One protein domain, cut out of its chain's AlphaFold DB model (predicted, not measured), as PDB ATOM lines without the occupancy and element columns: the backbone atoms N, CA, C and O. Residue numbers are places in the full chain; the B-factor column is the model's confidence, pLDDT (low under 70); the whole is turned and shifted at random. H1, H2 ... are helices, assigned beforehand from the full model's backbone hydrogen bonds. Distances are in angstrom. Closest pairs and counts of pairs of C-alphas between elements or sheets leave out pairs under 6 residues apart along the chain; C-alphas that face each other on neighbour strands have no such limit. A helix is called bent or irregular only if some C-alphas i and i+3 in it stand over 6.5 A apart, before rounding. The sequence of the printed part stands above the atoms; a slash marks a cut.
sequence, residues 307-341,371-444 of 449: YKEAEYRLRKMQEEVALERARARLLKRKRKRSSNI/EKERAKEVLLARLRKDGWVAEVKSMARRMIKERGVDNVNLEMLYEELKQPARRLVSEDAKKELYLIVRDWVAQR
ATOM      1  N   TYR A 307     195.931 161.374 307.098       75.75
ATOM      2  CA  TYR A 307     194.616 161.005 307.635       75.75
ATOM      3  C   TYR A 307     194.696 160.488 309.074       75.75
ATOM      4  O   TYR A 307     193.914 160.916 309.916       75.75
ATOM      5  N   LYS A 308     195.669 159.617 309.377       83.88
ATOM      6  CA  LYS A 308     195.881 159.110 310.744       83.88
ATOM      7  C   LYS A 308     196.275 160.219 311.718       83.88
ATOM      8  O   LYS A 308     195.825 160.225 312.858       83.88
ATOM      9  N   GLU A 309     197.101 161.160 311.273       87.00
ATOM     10  CA  GLU A 309     197.505 162.322 312.063       87.00
ATOM     11  C   GLU A 309     196.322 163.275 312.297       87.00
ATOM     12  O   GLU A 309     196.126 163.754 313.413       87.00
ATOM     13  N   ALA A 310     195.490 163.514 311.279       79.38
ATOM     14  CA  ALA A 310     194.272 164.309 311.413       79.38
ATOM     15  C   ALA A 310     193.259 163.656 312.367       79.38
ATOM     16  O   ALA A 310     192.704 164.338 313.227       79.38
ATOM     17  N   GLU A 311     193.066 162.338 312.269       82.69
ATOM     18  CA  GLU A 311     192.213 161.558 313.170       82.69
ATOM     19  C   GLU A 311     192.725 161.620 314.617       82.69
ATOM     20  O   GLU A 311     191.957 161.894 315.543       82.69
ATOM     21  N   TYR A 312     194.037 161.465 314.818       90.12
ATOM     22  CA  TYR A 312     194.667 161.604 316.130       90.12
ATOM     23  C   TYR A 312     194.480 163.011 316.716       90.12
ATOM     24  O   TYR A 312     194.111 163.150 317.884       90.12
ATOM     25  N   ARG A 313     194.675 164.063 315.909       87.25
ATOM     26  CA  ARG A 313     194.454 165.457 316.326       87.25
ATOM     27  C   ARG A 313     193.001 165.725 316.681       87.25
ATOM     28  O   ARG A 313     192.746 166.375 317.691       87.25
ATOM     29  N   LEU A 314     192.061 165.207 315.893       84.06
ATOM     30  CA  LEU A 314     190.634 165.345 316.163       84.06
ATOM     31  C   LEU A 314     190.263 164.663 317.484       84.06
ATOM     32  O   LEU A 314     189.580 165.269 318.307       84.06
ATOM     33  N   ARG A 315     190.773 163.449 317.727       87.12
ATOM     34  CA  ARG A 315     190.541 162.723 318.983       87.12
ATOM     35  C   ARG A 315     191.123 163.467 320.182       87.12
ATOM     36  O   ARG A 315     190.429 163.666 321.174       87.12
ATOM     37  N   LYS A 316     192.358 163.959 320.067       91.69
ATOM     38  CA  LYS A 316     193.001 164.754 321.119       91.69
ATOM     39  C   LYS A 316     192.225 166.044 321.414       91.69
ATOM     40  O   LYS A 316     192.023 166.387 322.572       91.69
ATOM     41  N   MET A 317     191.735 166.727 320.381       83.88
ATOM     42  CA  MET A 317     190.913 167.928 320.538       83.88
ATOM     43  C   MET A 317     189.572 167.612 321.214       83.88
ATOM     44  O   MET A 317     189.129 168.357 322.086       83.88
ATOM     45  N   GLN A 318     188.935 166.488 320.871       82.38
ATOM     46  CA  GLN A 318     187.722 166.020 321.549       82.38
ATOM     47  C   GLN A 318     187.975 165.703 323.030       82.38
ATOM     48  O   GLN A 318     187.166 166.083 323.877       82.38
ATOM     49  N   GLU A 319     189.098 165.058 323.351       89.81
ATOM     50  CA  GLU A 319     189.524 164.782 324.730       89.81
ATOM     51  C   GLU A 319     189.768 166.085 325.515       89.81
ATOM     52  O   GLU A 319     189.285 166.230 326.640       89.81
ATOM     53  N   GLU A 320     190.444 167.069 324.914       87.56
ATOM     54  CA  GLU A 320     190.684 168.389 325.513       87.56
ATOM     55  C   GLU A 320     189.373 169.144 325.778       87.56
ATOM     56  O   GLU A 320     189.153 169.623 326.894       87.56
ATOM     57  N   VAL A 321     188.455 169.175 324.806       85.12
ATOM     58  CA  VAL A 321     187.123 169.784 324.959       85.12
ATOM     59  C   VAL A 321     186.306 169.064 326.039       85.12
ATOM     60  O   VAL A 321     185.615 169.708 326.834       85.12
ATOM     61  N   ALA A 322     186.378 167.732 326.118       88.75
ATOM     62  CA  ALA A 322     185.707 166.961 327.162       88.75
ATOM     63  C   ALA A 322     186.260 167.297 328.558       88.75
ATOM     64  O   ALA A 322     185.492 167.483 329.510       88.75
ATOM     65  N   LEU A 323     187.581 167.439 328.676       89.81
ATOM     66  CA  LEU A 323     188.251 167.814 329.915       89.81
ATOM     67  C   LEU A 323     187.910 169.251 330.335       89.81
ATOM     68  O   LEU A 323     187.651 169.515 331.513       89.81
ATOM     69  N   GLU A 324     187.843 170.178 329.384       84.00
ATOM     70  CA  GLU A 324     187.424 171.558 329.620       84.00
ATOM     71  C   GLU A 324     185.962 171.629 330.085       84.00
ATOM     72  O   GLU A 324     185.659 172.275 331.093       84.00
ATOM     73  N   ARG A 325     185.062 170.862 329.453       83.69
ATOM     74  CA  ARG A 325     183.672 170.697 329.911       83.69
ATOM     75  C   ARG A 325     183.606 170.132 331.332       83.69
ATOM     76  O   ARG A 325     182.821 170.621 332.147       83.69
ATOM     77  N   ALA A 326     184.435 169.144 331.673       85.56
ATOM     78  CA  ALA A 326     184.503 168.590 333.027       85.56
ATOM     79  C   ALA A 326     184.989 169.627 334.060       85.56
ATOM     80  O   ALA A 326     184.402 169.755 335.141       85.56
ATOM     81  N   ARG A 327     186.003 170.433 333.716       85.94
ATOM     82  CA  ARG A 327     186.483 171.552 334.548       85.94
ATOM     83  C   ARG A 327     185.406 172.618 334.738       85.94
ATOM     84  O   ARG A 327     185.173 173.046 335.868       85.94
ATOM     85  N   ALA A 328     184.701 172.994 333.672       80.31
ATOM     86  CA  ALA A 328     183.587 173.935 333.731       80.31
ATOM     87  C   ALA A 328     182.456 173.422 334.643       80.31
ATOM     88  O   ALA A 328     181.941 174.174 335.474       80.31
ATOM     89  N   ARG A 329     182.128 172.122 334.580       82.75
ATOM     90  CA  ARG A 329     181.170 171.468 335.496       82.75
ATOM     91  C   ARG A 329     181.635 171.529 336.955       82.75
ATOM     92  O   ARG A 329     180.829 171.831 337.836       82.75
ATOM     93  N   LEU A 330     182.922 171.300 337.228       81.12
ATOM     94  CA  LEU A 330     183.499 171.419 338.576       81.12
ATOM     95  C   LEU A 330     183.476 172.858 339.104       81.12
ATOM     96  O   LEU A 330     183.117 173.076 340.259       81.12
ATOM     97  N   LEU A 331     183.810 173.844 338.270       80.44
ATOM     98  CA  LEU A 331     183.712 175.268 338.604       80.44
ATOM     99  C   LEU A 331     182.264 175.680 338.888       80.44
ATOM    100  O   LEU A 331     182.012 176.362 339.882       80.44
ATOM    101  N   LYS A 332     181.304 175.203 338.085       77.88
ATOM    102  CA  LYS A 332     179.866 175.399 338.326       77.88
ATOM    103  C   LYS A 332     179.436 174.755 339.648       77.88
ATOM    104  O   LYS A 332     178.745 175.400 340.430       77.88
ATOM    105  N   ARG A 333     179.909 173.540 339.960       79.62
ATOM    106  CA  ARG A 333     179.686 172.868 341.258       79.62
ATOM    107  C   ARG A 333     180.288 173.641 342.434       79.62
ATOM    108  O   ARG A 333     179.625 173.774 343.457       79.62
ATOM    109  N   LYS A 334     181.508 174.173 342.303       77.56
ATOM    110  CA  LYS A 334     182.146 175.006 343.338       77.56
ATOM    111  C   LYS A 334     181.378 176.309 343.554       77.56
ATOM    112  O   LYS A 334     181.087 176.621 344.699       77.56
ATOM    113  N   ARG A 335     180.979 177.000 342.477       73.19
ATOM    114  CA  ARG A 335     180.116 178.195 342.527       73.19
ATOM    115  C   ARG A 335     178.756 177.903 343.166       73.19
ATOM    116  O   ARG A 335     178.310 178.689 343.987       73.19
ATOM    117  N   LYS A 336     178.140 176.755 342.851       69.44
ATOM    118  CA  LYS A 336     176.888 176.300 343.480       69.44
ATOM    119  C   LYS A 336     177.083 175.971 344.965       69.44
ATOM    120  O   LYS A 336     176.213 176.256 345.772       69.44
ATOM    121  N   ARG A 337     178.236 175.417 345.364       67.75
ATOM    122  CA  ARG A 337     178.583 175.214 346.784       67.75
ATOM    123  C   ARG A 337     178.772 176.537 347.522       67.75
ATOM    124  O   ARG A 337     178.227 176.680 348.607       67.75
ATOM    125  N   SER A 338     179.490 177.507 346.956       63.75
ATOM    126  CA  SER A 338     179.641 178.824 347.588       63.75
ATOM    127  C   SER A 338     178.331 179.618 347.609       63.75
ATOM    128  O   SER A 338     178.058 180.273 348.613       63.75
ATOM    129  N   SER A 339     177.469 179.493 346.590       57.75
ATOM    130  CA  SER A 339     176.111 180.054 346.630       57.75
ATOM    131  C   SER A 339     175.208 179.332 347.634       57.75
ATOM    132  O   SER A 339     174.445 179.994 348.320       57.75
ATOM    133  N   ASN A 340     175.323 178.008 347.791       53.81
ATOM    134  CA  ASN A 340     174.580 177.245 348.801       53.81
ATOM    135  C   ASN A 340     175.057 177.541 350.228       53.81
ATOM    136  O   ASN A 340     174.239 177.540 351.135       53.81
ATOM    137  N   ILE A 341     176.342 177.838 350.452       58.78
ATOM    138  CA  ILE A 341     176.844 178.300 351.761       58.78
ATOM    139  C   ILE A 341     176.345 179.725 352.055       58.78
ATOM    140  O   ILE A 341     175.950 180.023 353.182       58.78
ATOM    141  N   GLU A 371     152.916 169.089 322.222       81.88
ATOM    142  CA  GLU A 371     152.619 170.337 322.944       81.88
ATOM    143  C   GLU A 371     153.547 171.481 322.505       81.88
ATOM    144  O   GLU A 371     153.161 172.652 322.501       81.88
ATOM    145  N   LYS A 372     154.755 171.150 322.036       84.12
ATOM    146  CA  LYS A 372     155.685 172.101 321.420       84.12
ATOM    147  C   LYS A 372     155.101 172.751 320.164       84.12
ATOM    148  O   LYS A 372     155.200 173.970 319.997       84.12
ATOM    149  N   GLU A 373     154.480 171.962 319.293       85.31
ATOM    150  CA  GLU A 373     153.807 172.435 318.082       85.31
ATOM    151  C   GLU A 373     152.593 173.299 318.441       85.31
ATOM    152  O   GLU A 373     152.440 174.393 317.893       85.31
ATOM    153  N   ARG A 374     151.804 172.885 319.439       84.12
ATOM    154  CA  ARG A 374     150.668 173.666 319.950       84.12
ATOM    155  C   ARG A 374     151.098 175.013 320.540       84.12
ATOM    156  O   ARG A 374     150.532 176.049 320.192       84.12
ATOM    157  N   ALA A 375     152.135 175.034 321.380       87.06
ATOM    158  CA  ALA A 375     152.687 176.264 321.953       87.06
ATOM    159  C   ALA A 375     153.192 177.220 320.859       87.06
ATOM    160  O   ALA A 375     152.987 178.436 320.926       87.06
ATOM    161  N   LYS A 376     153.811 176.670 319.807       88.44
ATOM    162  CA  LYS A 376     154.263 177.433 318.640       88.44
ATOM    163  C   LYS A 376     153.094 178.046 317.866       88.44
ATOM    164  O   LYS A 376     153.187 179.207 317.471       88.44
ATOM    165  N   GLU A 377     152.008 177.310 317.646       88.06
ATOM    166  CA  GLU A 377     150.814 177.831 316.967       88.06
ATOM    167  C   GLU A 377     150.161 178.977 317.743       88.06
ATOM    168  O   GLU A 377     149.865 180.022 317.154       88.06
ATOM    169  N   VAL A 378     150.012 178.824 319.064       86.81
ATOM    170  CA  VAL A 378     149.465 179.873 319.939       86.81
ATOM    171  C   VAL A 378     150.340 181.125 319.894       86.81
ATOM    172  O   VAL A 378     149.830 182.224 319.666       86.81
ATOM    173  N   LEU A 379     151.664 180.967 320.001       88.88
ATOM    174  CA  LEU A 379     152.594 182.086 319.869       88.88
ATOM    175  C   LEU A 379     152.443 182.789 318.514       88.88
ATOM    176  O   LEU A 379     152.368 184.013 318.463       88.88
ATOM    177  N   LEU A 380     152.387 182.045 317.407       88.31
ATOM    178  CA  LEU A 380     152.252 182.635 316.073       88.31
ATOM    179  C   LEU A 380     150.927 183.390 315.904       88.31
ATOM    180  O   LEU A 380     150.912 184.463 315.294       88.31
ATOM    181  N   ALA A 381     149.829 182.864 316.449       87.88
ATOM    182  CA  ALA A 381     148.540 183.547 316.457       87.88
ATOM    183  C   ALA A 381     148.605 184.853 317.264       87.88
ATOM    184  O   ALA A 381     148.150 185.898 316.786       87.88
ATOM    185  N   ARG A 382     149.248 184.827 318.439       88.06
ATOM    186  CA  ARG A 382     149.402 186.007 319.295       88.06
ATOM    187  C   ARG A 382     150.304 187.067 318.672       88.06
ATOM    188  O   ARG A 382     149.920 188.228 318.613       88.06
ATOM    189  N   LEU A 383     151.442 186.676 318.099       89.19
ATOM    190  CA  LEU A 383     152.348 187.590 317.392       89.19
ATOM    191  C   LEU A 383     151.680 188.253 316.176       89.19
ATOM    192  O   LEU A 383     151.982 189.402 315.850       89.19
ATOM    193  N   ARG A 384     150.756 187.563 315.495       88.88
ATOM    194  CA  ARG A 384     149.942 188.181 314.435       88.88
ATOM    195  C   ARG A 384     148.956 189.202 315.004       88.88
ATOM    196  O   ARG A 384     148.846 190.287 314.442       88.88
ATOM    197  N   LYS A 385     148.274 188.867 316.103       89.19
ATOM    198  CA  LYS A 385     147.295 189.744 316.766       89.19
ATOM    199  C   LYS A 385     147.939 191.003 317.351       89.19
ATOM    200  O   LYS A 385     147.401 192.089 317.176       89.19
ATOM    201  N   ASP A 386     149.106 190.864 317.970       86.50
ATOM    202  CA  ASP A 386     149.840 191.954 318.625       86.50
ATOM    203  C   ASP A 386     150.597 192.851 317.619       86.50
ATOM    204  O   ASP A 386     151.331 193.754 318.009       86.50
ATOM    205  N   GLY A 387     150.455 192.608 316.308       87.56
ATOM    206  CA  GLY A 387     151.065 193.431 315.258       87.56
ATOM    207  C   GLY A 387     152.567 193.203 315.048       87.56
ATOM    208  O   GLY A 387     153.162 193.830 314.171       87.56
ATOM    209  N   TRP A 388     153.181 192.258 315.766       93.38
ATOM    210  CA  TRP A 388     154.612 191.946 315.676       93.38
ATOM    211  C   TRP A 388     155.064 191.656 314.238       93.38
ATOM    212  O   TRP A 388     156.097 192.148 313.787       93.38
ATOM    213  N   VAL A 389     154.255 190.909 313.476       89.31
ATOM    214  CA  VAL A 389     154.555 190.575 312.071       89.31
ATOM    215  C   VAL A 389     154.628 191.831 311.196       89.31
ATOM    216  O   VAL A 389     155.475 191.917 310.303       89.31
ATOM    217  N   ALA A 390     153.762 192.816 311.445       89.62
ATOM    218  CA  ALA A 390     153.754 194.065 310.692       89.62
ATOM    219  C   ALA A 390     155.005 194.904 310.992       89.62
ATOM    220  O   ALA A 390     155.624 195.422 310.056       89.62
ATOM    221  N   GLU A 391     155.420 194.957 312.260       90.12
ATOM    222  CA  GLU A 391     156.619 195.678 312.696       90.12
ATOM    223  C   GLU A 391     157.909 195.044 312.174       90.12
ATOM    224  O   GLU A 391     158.745 195.730 311.584       90.12
ATOM    225  N   VAL A 392     158.050 193.718 312.261       92.56
ATOM    226  CA  VAL A 392     159.226 193.022 311.708       92.56
ATOM    227  C   VAL A 392     159.326 193.208 310.196       92.56
ATOM    228  O   VAL A 392     160.405 193.484 309.669       92.56
ATOM    229  N   LYS A 393     158.192 193.171 309.486       91.62
ATOM    230  CA  LYS A 393     158.144 193.460 308.047       91.62
ATOM    231  C   LYS A 393     158.487 194.923 307.737       91.62
ATOM    232  O   LYS A 393     159.065 195.209 306.691       91.62
ATOM    233  N   SER A 394     158.135 195.860 308.620       92.62
ATOM    234  CA  SER A 394     158.520 197.273 308.514       92.62
ATOM    235  C   SER A 394     160.034 197.452 308.652       92.62
ATOM    236  O   SER A 394     160.654 198.082 307.793       92.62
ATOM    237  N   MET A 395     160.643 196.814 309.658       89.81
ATOM    238  CA  MET A 395     162.095 196.825 309.863       89.81
ATOM    239  C   MET A 395     162.846 196.222 308.669       89.81
ATOM    240  O   MET A 395     163.775 196.843 308.158       89.81
ATOM    241  N   ALA A 396     162.382 195.080 308.147       90.19
ATOM    242  CA  ALA A 396     162.955 194.455 306.955       90.19
ATOM    243  C   ALA A 396     162.893 195.367 305.721       90.19
ATOM    244  O   ALA A 396     163.888 195.543 305.021       90.19
ATOM    245  N   ARG A 397     161.743 196.008 305.467       90.81
ATOM    246  CA  ARG A 397     161.596 196.948 304.344       90.81
ATOM    247  C   ARG A 397     162.506 198.164 304.474       90.81
ATOM    248  O   ARG A 397     163.019 198.628 303.461       90.81
ATOM    249  N   ARG A 398     162.713 198.675 305.692       90.56
ATOM    250  CA  ARG A 398     163.630 199.795 305.945       90.56
ATOM    251  C   ARG A 398     165.068 199.412 305.596       90.56
ATOM    252  O   ARG A 398     165.704 200.128 304.834       90.56
ATOM    253  N   MET A 399     165.517 198.241 306.045       86.50
ATOM    254  CA  MET A 399     166.854 197.731 305.728       86.50
ATOM    255  C   MET A 399     167.073 197.512 304.228       86.50
ATOM    256  O   MET A 399     168.103 197.913 303.690       86.50
ATOM    257  N   ILE A 400     166.095 196.916 303.537       89.75
ATOM    258  CA  ILE A 400     166.164 196.707 302.082       89.75
ATOM    259  C   ILE A 400     166.201 198.058 301.347       89.75
ATOM    260  O   ILE A 400     166.950 198.219 300.387       89.75
ATOM    261  N   LYS A 401     165.452 199.061 301.822       88.56
ATOM    262  CA  LYS A 401     165.458 200.415 301.249       88.56
ATOM    263  C   LYS A 401     166.790 201.148 301.459       88.56
ATOM    264  O   LYS A 401     167.206 201.878 300.570       88.56
ATOM    265  N   GLU A 402     167.439 200.970 302.608       87.31
ATOM    266  CA  GLU A 402     168.714 201.628 302.939       87.31
ATOM    267  C   GLU A 402     169.914 201.008 302.213       87.31
ATOM    268  O   GLU A 402     170.828 201.728 301.820       87.31
ATOM    269  N   ARG A 403     169.919 199.682 302.023       85.62
ATOM    270  CA  ARG A 403     171.068 198.953 301.452       85.62
ATOM    271  C   ARG A 403     170.927 198.615 299.966       85.62
ATOM    272  O   ARG A 403     171.927 198.308 299.318       85.62
ATOM    273  N   GLY A 404     169.713 198.707 299.424       83.38
ATOM    274  CA  GLY A 404     169.383 198.298 298.060       83.38
ATOM    275  C   GLY A 404     169.036 196.809 297.975       83.38
ATOM    276  O   GLY A 404     169.602 195.983 298.689       83.38
ATOM    277  N   VAL A 405     168.088 196.469 297.096       80.38
ATOM    278  CA  VAL A 405     167.539 195.105 296.959       80.38
ATOM    279  C   VAL A 405     168.620 194.090 296.574       80.38
ATOM    280  O   VAL A 405     168.601 192.969 297.071       80.38
ATOM    281  N   ASP A 406     169.600 194.504 295.770       79.75
ATOM    282  CA  ASP A 406     170.653 193.623 295.248       79.75
ATOM    283  C   ASP A 406     171.757 193.302 296.277       79.75
ATOM    284  O   ASP A 406     172.539 192.376 296.075       79.75
ATOM    285  N   ASN A 407     171.804 194.028 297.403       79.75
ATOM    286  CA  ASN A 407     172.858 193.910 298.421       79.75
ATOM    287  C   ASN A 407     172.385 193.251 299.728       79.75
ATOM    288  O   ASN A 407     173.120 193.242 300.719       79.75
ATOM    289  N   VAL A 408     171.153 192.735 299.775       81.81
ATOM    290  CA  VAL A 408     170.576 192.116 300.976       81.81
ATOM    291  C   VAL A 408     170.208 190.668 300.680       81.81
ATOM    292  O   VAL A 408     169.350 190.393 299.848       81.81
ATOM    293  N   ASN A 409     170.823 189.736 301.406       87.44
ATOM    294  CA  ASN A 409     170.425 188.332 301.408       87.44
ATOM    295  C   ASN A 409     169.608 187.988 302.670       87.44
ATOM    296  O   ASN A 409     169.537 188.763 303.629       87.44
ATOM    297  N   LEU A 410     168.963 186.819 302.655       82.88
ATOM    298  CA  LEU A 410     168.075 186.374 303.733       82.88
ATOM    299  C   LEU A 410     168.809 186.203 305.076       82.88
ATOM    300  O   LEU A 410     168.253 186.542 306.119       82.88
ATOM    301  N   GLU A 411     170.054 185.724 305.043       87.00
ATOM    302  CA  GLU A 411     170.860 185.451 306.240       87.00
ATOM    303  C   GLU A 411     171.236 186.743 306.977       87.00
ATOM    304  O   GLU A 411     171.067 186.854 308.190       87.00
ATOM    305  N   MET A 412     171.651 187.773 306.233       85.12
ATOM    306  CA  MET A 412     171.923 189.104 306.780       85.12
ATOM    307  C   MET A 412     170.670 189.731 307.389       85.12
ATOM    308  O   MET A 412     170.731 190.329 308.464       85.12
ATOM    309  N   LEU A 413     169.523 189.585 306.716       86.06
ATOM    310  CA  LEU A 413     168.252 190.090 307.224       86.06
ATOM    311  C   LEU A 413     167.869 189.391 308.539       86.06
ATOM    312  O   LEU A 413     167.383 190.042 309.462       86.06
ATOM    313  N   TYR A 414     168.104 188.081 308.643       87.69
ATOM    314  CA  TYR A 414     167.847 187.317 309.861       87.69
ATOM    315  C   TYR A 414     168.760 187.748 311.013       87.69
ATOM    316  O   TYR A 414     168.249 188.091 312.081       87.69
ATOM    317  N   GLU A 415     170.079 187.779 310.815       89.69
ATOM    318  CA  GLU A 415     171.027 188.084 311.894       89.69
ATOM    319  C   GLU A 415     170.853 189.504 312.452       89.69
ATOM    320  O   GLU A 415     170.891 189.706 313.669       89.69
ATOM    321  N   GLU A 416     170.546 190.481 311.599       87.00
ATOM    322  CA  GLU A 416     170.318 191.857 312.049       87.00
ATOM    323  C   GLU A 416     168.937 192.063 312.690       87.00
ATOM    324  O   GLU A 416     168.815 192.801 313.672       87.00
ATOM    325  N   LEU A 417     167.884 191.398 312.195       89.69
ATOM    326  CA  LEU A 417     166.526 191.575 312.727       89.69
ATOM    327  C   LEU A 417     166.205 190.681 313.926       89.69
ATOM    328  O   LEU A 417     165.278 190.994 314.671       89.69
ATOM    329  N   LYS A 418     166.954 189.601 314.173       89.44
ATOM    330  CA  LYS A 418     166.673 188.626 315.242       89.44
ATOM    331  C   LYS A 418     166.573 189.255 316.630       89.44
ATOM    332  O   LYS A 418     165.636 188.955 317.370       89.44
ATOM    333  N   GLN A 419     167.521 190.111 317.012       90.50
ATOM    334  CA  GLN A 419     167.511 190.753 318.335       90.50
ATOM    335  C   GLN A 419     166.416 191.831 318.463       90.50
ATOM    336  O   GLN A 419     165.663 191.772 319.440       90.50
ATOM    337  N   PRO A 420     166.247 192.764 317.503       88.38
ATOM    338  CA  PRO A 420     165.117 193.697 317.496       88.38
ATOM    339  C   PRO A 420     163.754 192.997 317.538       88.38
ATOM    340  O   PRO A 420     162.902 193.346 318.352       88.38
ATOM    341  N   ALA A 421     163.569 191.956 316.725       88.69
ATOM    342  CA  ALA A 421     162.326 191.200 316.665       88.69
ATOM    343  C   ALA A 421     162.024 190.495 317.999       88.69
ATOM    344  O   ALA A 421     160.890 190.525 318.466       88.69
ATOM    345  N   ARG A 422     163.029 189.934 318.686       88.81
ATOM    346  CA  ARG A 422     162.843 189.342 320.026       88.81
ATOM    347  C   ARG A 422     162.404 190.357 321.082       88.81
ATOM    348  O   ARG A 422     161.622 190.005 321.959       88.81
ATOM    349  N   ARG A 423     162.877 191.605 321.003       88.19
ATOM    350  CA  ARG A 423     162.482 192.676 321.940       88.19
ATOM    351  C   ARG A 423     161.036 193.131 321.751       88.19
ATOM    352  O   ARG A 423     160.435 193.589 322.712       88.19
ATOM    353  N   LEU A 424     160.488 192.984 320.545       88.50
ATOM    354  CA  LEU A 424     159.100 193.336 320.225       88.50
ATOM    355  C   LEU A 424     158.072 192.297 320.695       88.50
ATOM    356  O   LEU A 424     156.874 192.548 320.592       88.50
ATOM    357  N   VAL A 425     158.502 191.121 321.161       89.94
ATOM    358  CA  VAL A 425     157.576 190.106 321.682       89.94
ATOM    359  C   VAL A 425     156.931 190.637 322.961       89.94
ATOM    360  O   VAL A 425     157.637 190.929 323.930       89.94
ATOM    361  N   SER A 426     155.601 190.747 322.955       87.50
ATOM    362  CA  SER A 426     154.815 191.271 324.072       87.50
ATOM    363  C   SER A 426     154.983 190.422 325.337       87.50
ATOM    364  O   SER A 426     155.198 189.209 325.278       87.50
ATOM    365  N   GLU A 427     154.864 191.057 326.504       84.75
ATOM    366  CA  GLU A 427     154.874 190.337 327.784       84.75
ATOM    367  C   GLU A 427     153.680 189.381 327.913       84.75
ATOM    368  O   GLU A 427     153.807 188.323 328.522       84.75
ATOM    369  N   ASP A 428     152.549 189.693 327.280       83.06
ATOM    370  CA  ASP A 428     151.375 188.818 327.267       83.06
ATOM    371  C   ASP A 428     151.629 187.529 326.475       83.06
ATOM    372  O   ASP A 428     151.299 186.448 326.955       83.06
ATOM    373  N   ALA A 429     152.299 187.607 325.317       86.19
ATOM    374  CA  ALA A 429     152.689 186.419 324.556       86.19
ATOM    375  C   ALA A 429     153.678 185.533 325.334       86.19
ATOM    376  O   ALA A 429     153.602 184.305 325.273       86.19
ATOM    377  N   LYS A 430     154.597 186.143 326.097       88.31
ATOM    378  CA  LYS A 430     155.523 185.405 326.971       88.31
ATOM    379  C   LYS A 430     154.786 184.719 328.119       88.31
ATOM    380  O   LYS A 430     155.095 183.570 328.419       88.31
ATOM    381  N   LYS A 431     153.814 185.399 328.736       87.44
ATOM    382  CA  LYS A 431     152.972 184.832 329.798       87.44
ATOM    383  C   LYS A 431     152.136 183.661 329.292       87.44
ATOM    384  O   LYS A 431     152.121 182.627 329.944       87.44
ATOM    385  N   GLU A 432     151.487 183.789 328.135       83.94
ATOM    386  CA  GLU A 432     150.696 182.701 327.541       83.94
ATOM    387  C   GLU A 432     151.562 181.465 327.253       83.94
ATOM    388  O   GLU A 432     151.191 180.353 327.624       83.94
ATOM    389  N   LEU A 433     152.752 181.652 326.673       86.69
ATOM    390  CA  LEU A 433     153.705 180.555 326.474       86.69
ATOM    391  C   LEU A 433     154.160 179.918 327.787       86.69
ATOM    392  O   LEU A 433     154.256 178.695 327.878       86.69
ATOM    393  N   TYR A 434     154.455 180.742 328.792       87.31
ATOM    394  CA  TYR A 434     154.849 180.265 330.109       87.31
ATOM    395  C   TYR A 434     153.748 179.414 330.745       87.31
ATOM    396  O   TYR A 434     154.054 178.352 331.270       87.31
ATOM    397  N   LEU A 435     152.483 179.837 330.655       85.94
ATOM    398  CA  LEU A 435     151.346 179.078 331.180       85.94
ATOM    399  C   LEU A 435     151.199 177.723 330.485       85.94
ATOM    400  O   LEU A 435     151.038 176.725 331.171       85.94
ATOM    401  N   ILE A 436     151.347 177.659 329.157       84.00
ATOM    402  CA  ILE A 436     151.286 176.388 328.412       84.00
ATOM    403  C   ILE A 436     152.368 175.416 328.894       84.00
ATOM    404  O   ILE A 436     152.080 174.258 329.189       84.00
ATOM    405  N   VAL A 437     153.612 175.888 329.009       84.94
ATOM    406  CA  VAL A 437     154.726 175.047 329.475       84.94
ATOM    407  C   VAL A 437     154.535 174.657 330.939       84.94
ATOM    408  O   VAL A 437     154.721 173.496 331.287       84.94
ATOM    409  N   ARG A 438     154.128 175.597 331.797       85.38
ATOM    410  CA  ARG A 438     153.874 175.349 333.220       85.38
ATOM    411  C   ARG A 438     152.772 174.311 333.415       85.38
ATOM    412  O   ARG A 438     152.979 173.371 334.170       85.38
ATOM    413  N   ASP A 439     151.638 174.461 332.739       83.62
ATOM    414  CA  ASP A 439     150.492 173.558 332.875       83.62
ATOM    415  C   ASP A 439     150.841 172.153 332.364       83.62
ATOM    416  O   ASP A 439     150.454 171.157 332.972       83.62
ATOM    417  N   TRP A 440     151.640 172.059 331.295       84.56
ATOM    418  CA  TRP A 440     152.148 170.782 330.792       84.56
ATOM    419  C   TRP A 440     153.106 170.096 331.778       84.56
ATOM    420  O   TRP A 440     153.013 168.883 331.972       84.56
ATOM    421  N   VAL A 441     154.000 170.856 332.423       81.69
ATOM    422  CA  VAL A 441     154.910 170.333 333.459       81.69
ATOM    423  C   VAL A 441     154.120 169.902 334.701       81.69
ATOM    424  O   VAL A 441     154.350 168.815 335.225       81.69
ATOM    425  N   ALA A 442     153.146 170.705 335.139       78.50
ATOM    426  CA  ALA A 442     152.314 170.412 336.307       78.50
ATOM    427  C   ALA A 442     151.519 169.104 336.147       78.50
ATOM    428  O   ALA A 442     151.438 168.316 337.084       78.50
ATOM    429  N   GLN A 443     151.010 168.818 334.942       74.50
ATOM    430  CA  GLN A 443     150.298 167.568 334.631       74.50
ATOM    431  C   GLN A 443     151.169 166.305 334.700       74.50
ATOM    432  O   GLN A 443     150.630 165.202 334.751       74.50
ATOM    433  N   ARG A 444     152.499 166.439 334.653       69.31
ATOM    434  CA  ARG A 444     153.444 165.312 334.578       69.31
ATOM    435  C   ARG A 444     154.222 165.068 335.857       69.31
ATOM    436  O   ARG A 444     154.735 163.972 336.050       69.31
TER     437      ARG A 444
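What this domain is: This is residues 307 to 341 and 371 to 444 of the 449 residues of the protein "Transcription and mRNA export factor ENY2" of Dictyocaulus viviparus (UniProt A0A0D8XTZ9). A long helix, H1, stands free of a bent body of two helix pairs, H2 with H5 and H3 with H4, joined end to end. The printed part has 109 residues with five named helices, H1 to H5 in order: all helix. It is extended, radius of gyration of the C-alphas 22.5 A, spanning 50 by 48 by 29 A.

How they stand to each other: H1, residues 307 to 341, touches no helix. H2, residues 371 to 385, touches H5, residues 427 to 444, opposite ways at a shallow tilt of 17 degrees; find their closest C-alphas, 382 and 429, 6.2 A apart. H3, residues 388 to 403, touches H4, residues 410 to 423, opposite ways at a steep tilt of 45 degrees; their closest C-alphas, 392 and 421, are 6.1 A apart. Every O i to N i+4 pair is within hydrogen-bond range in H1, H2 and H3, 8 of 10 in H4, 13 of 14 in H5.

Where its parts are: Find C-alpha 307 at (194.616, 161.005, 307.635); from there H1 runs 50.6 A. H5 ends at C-alpha 444, (153.444, 165.312, 334.578). H4 is only just irregular: C-alphas 416 and 419 are 7.0 A apart.

The domain as a whole: Residues 342 to 370 are cut out; C-alphas 341 and 371 are 38.5 A apart. Look for pLDDT under 70 at residues 336 to 341 and 444.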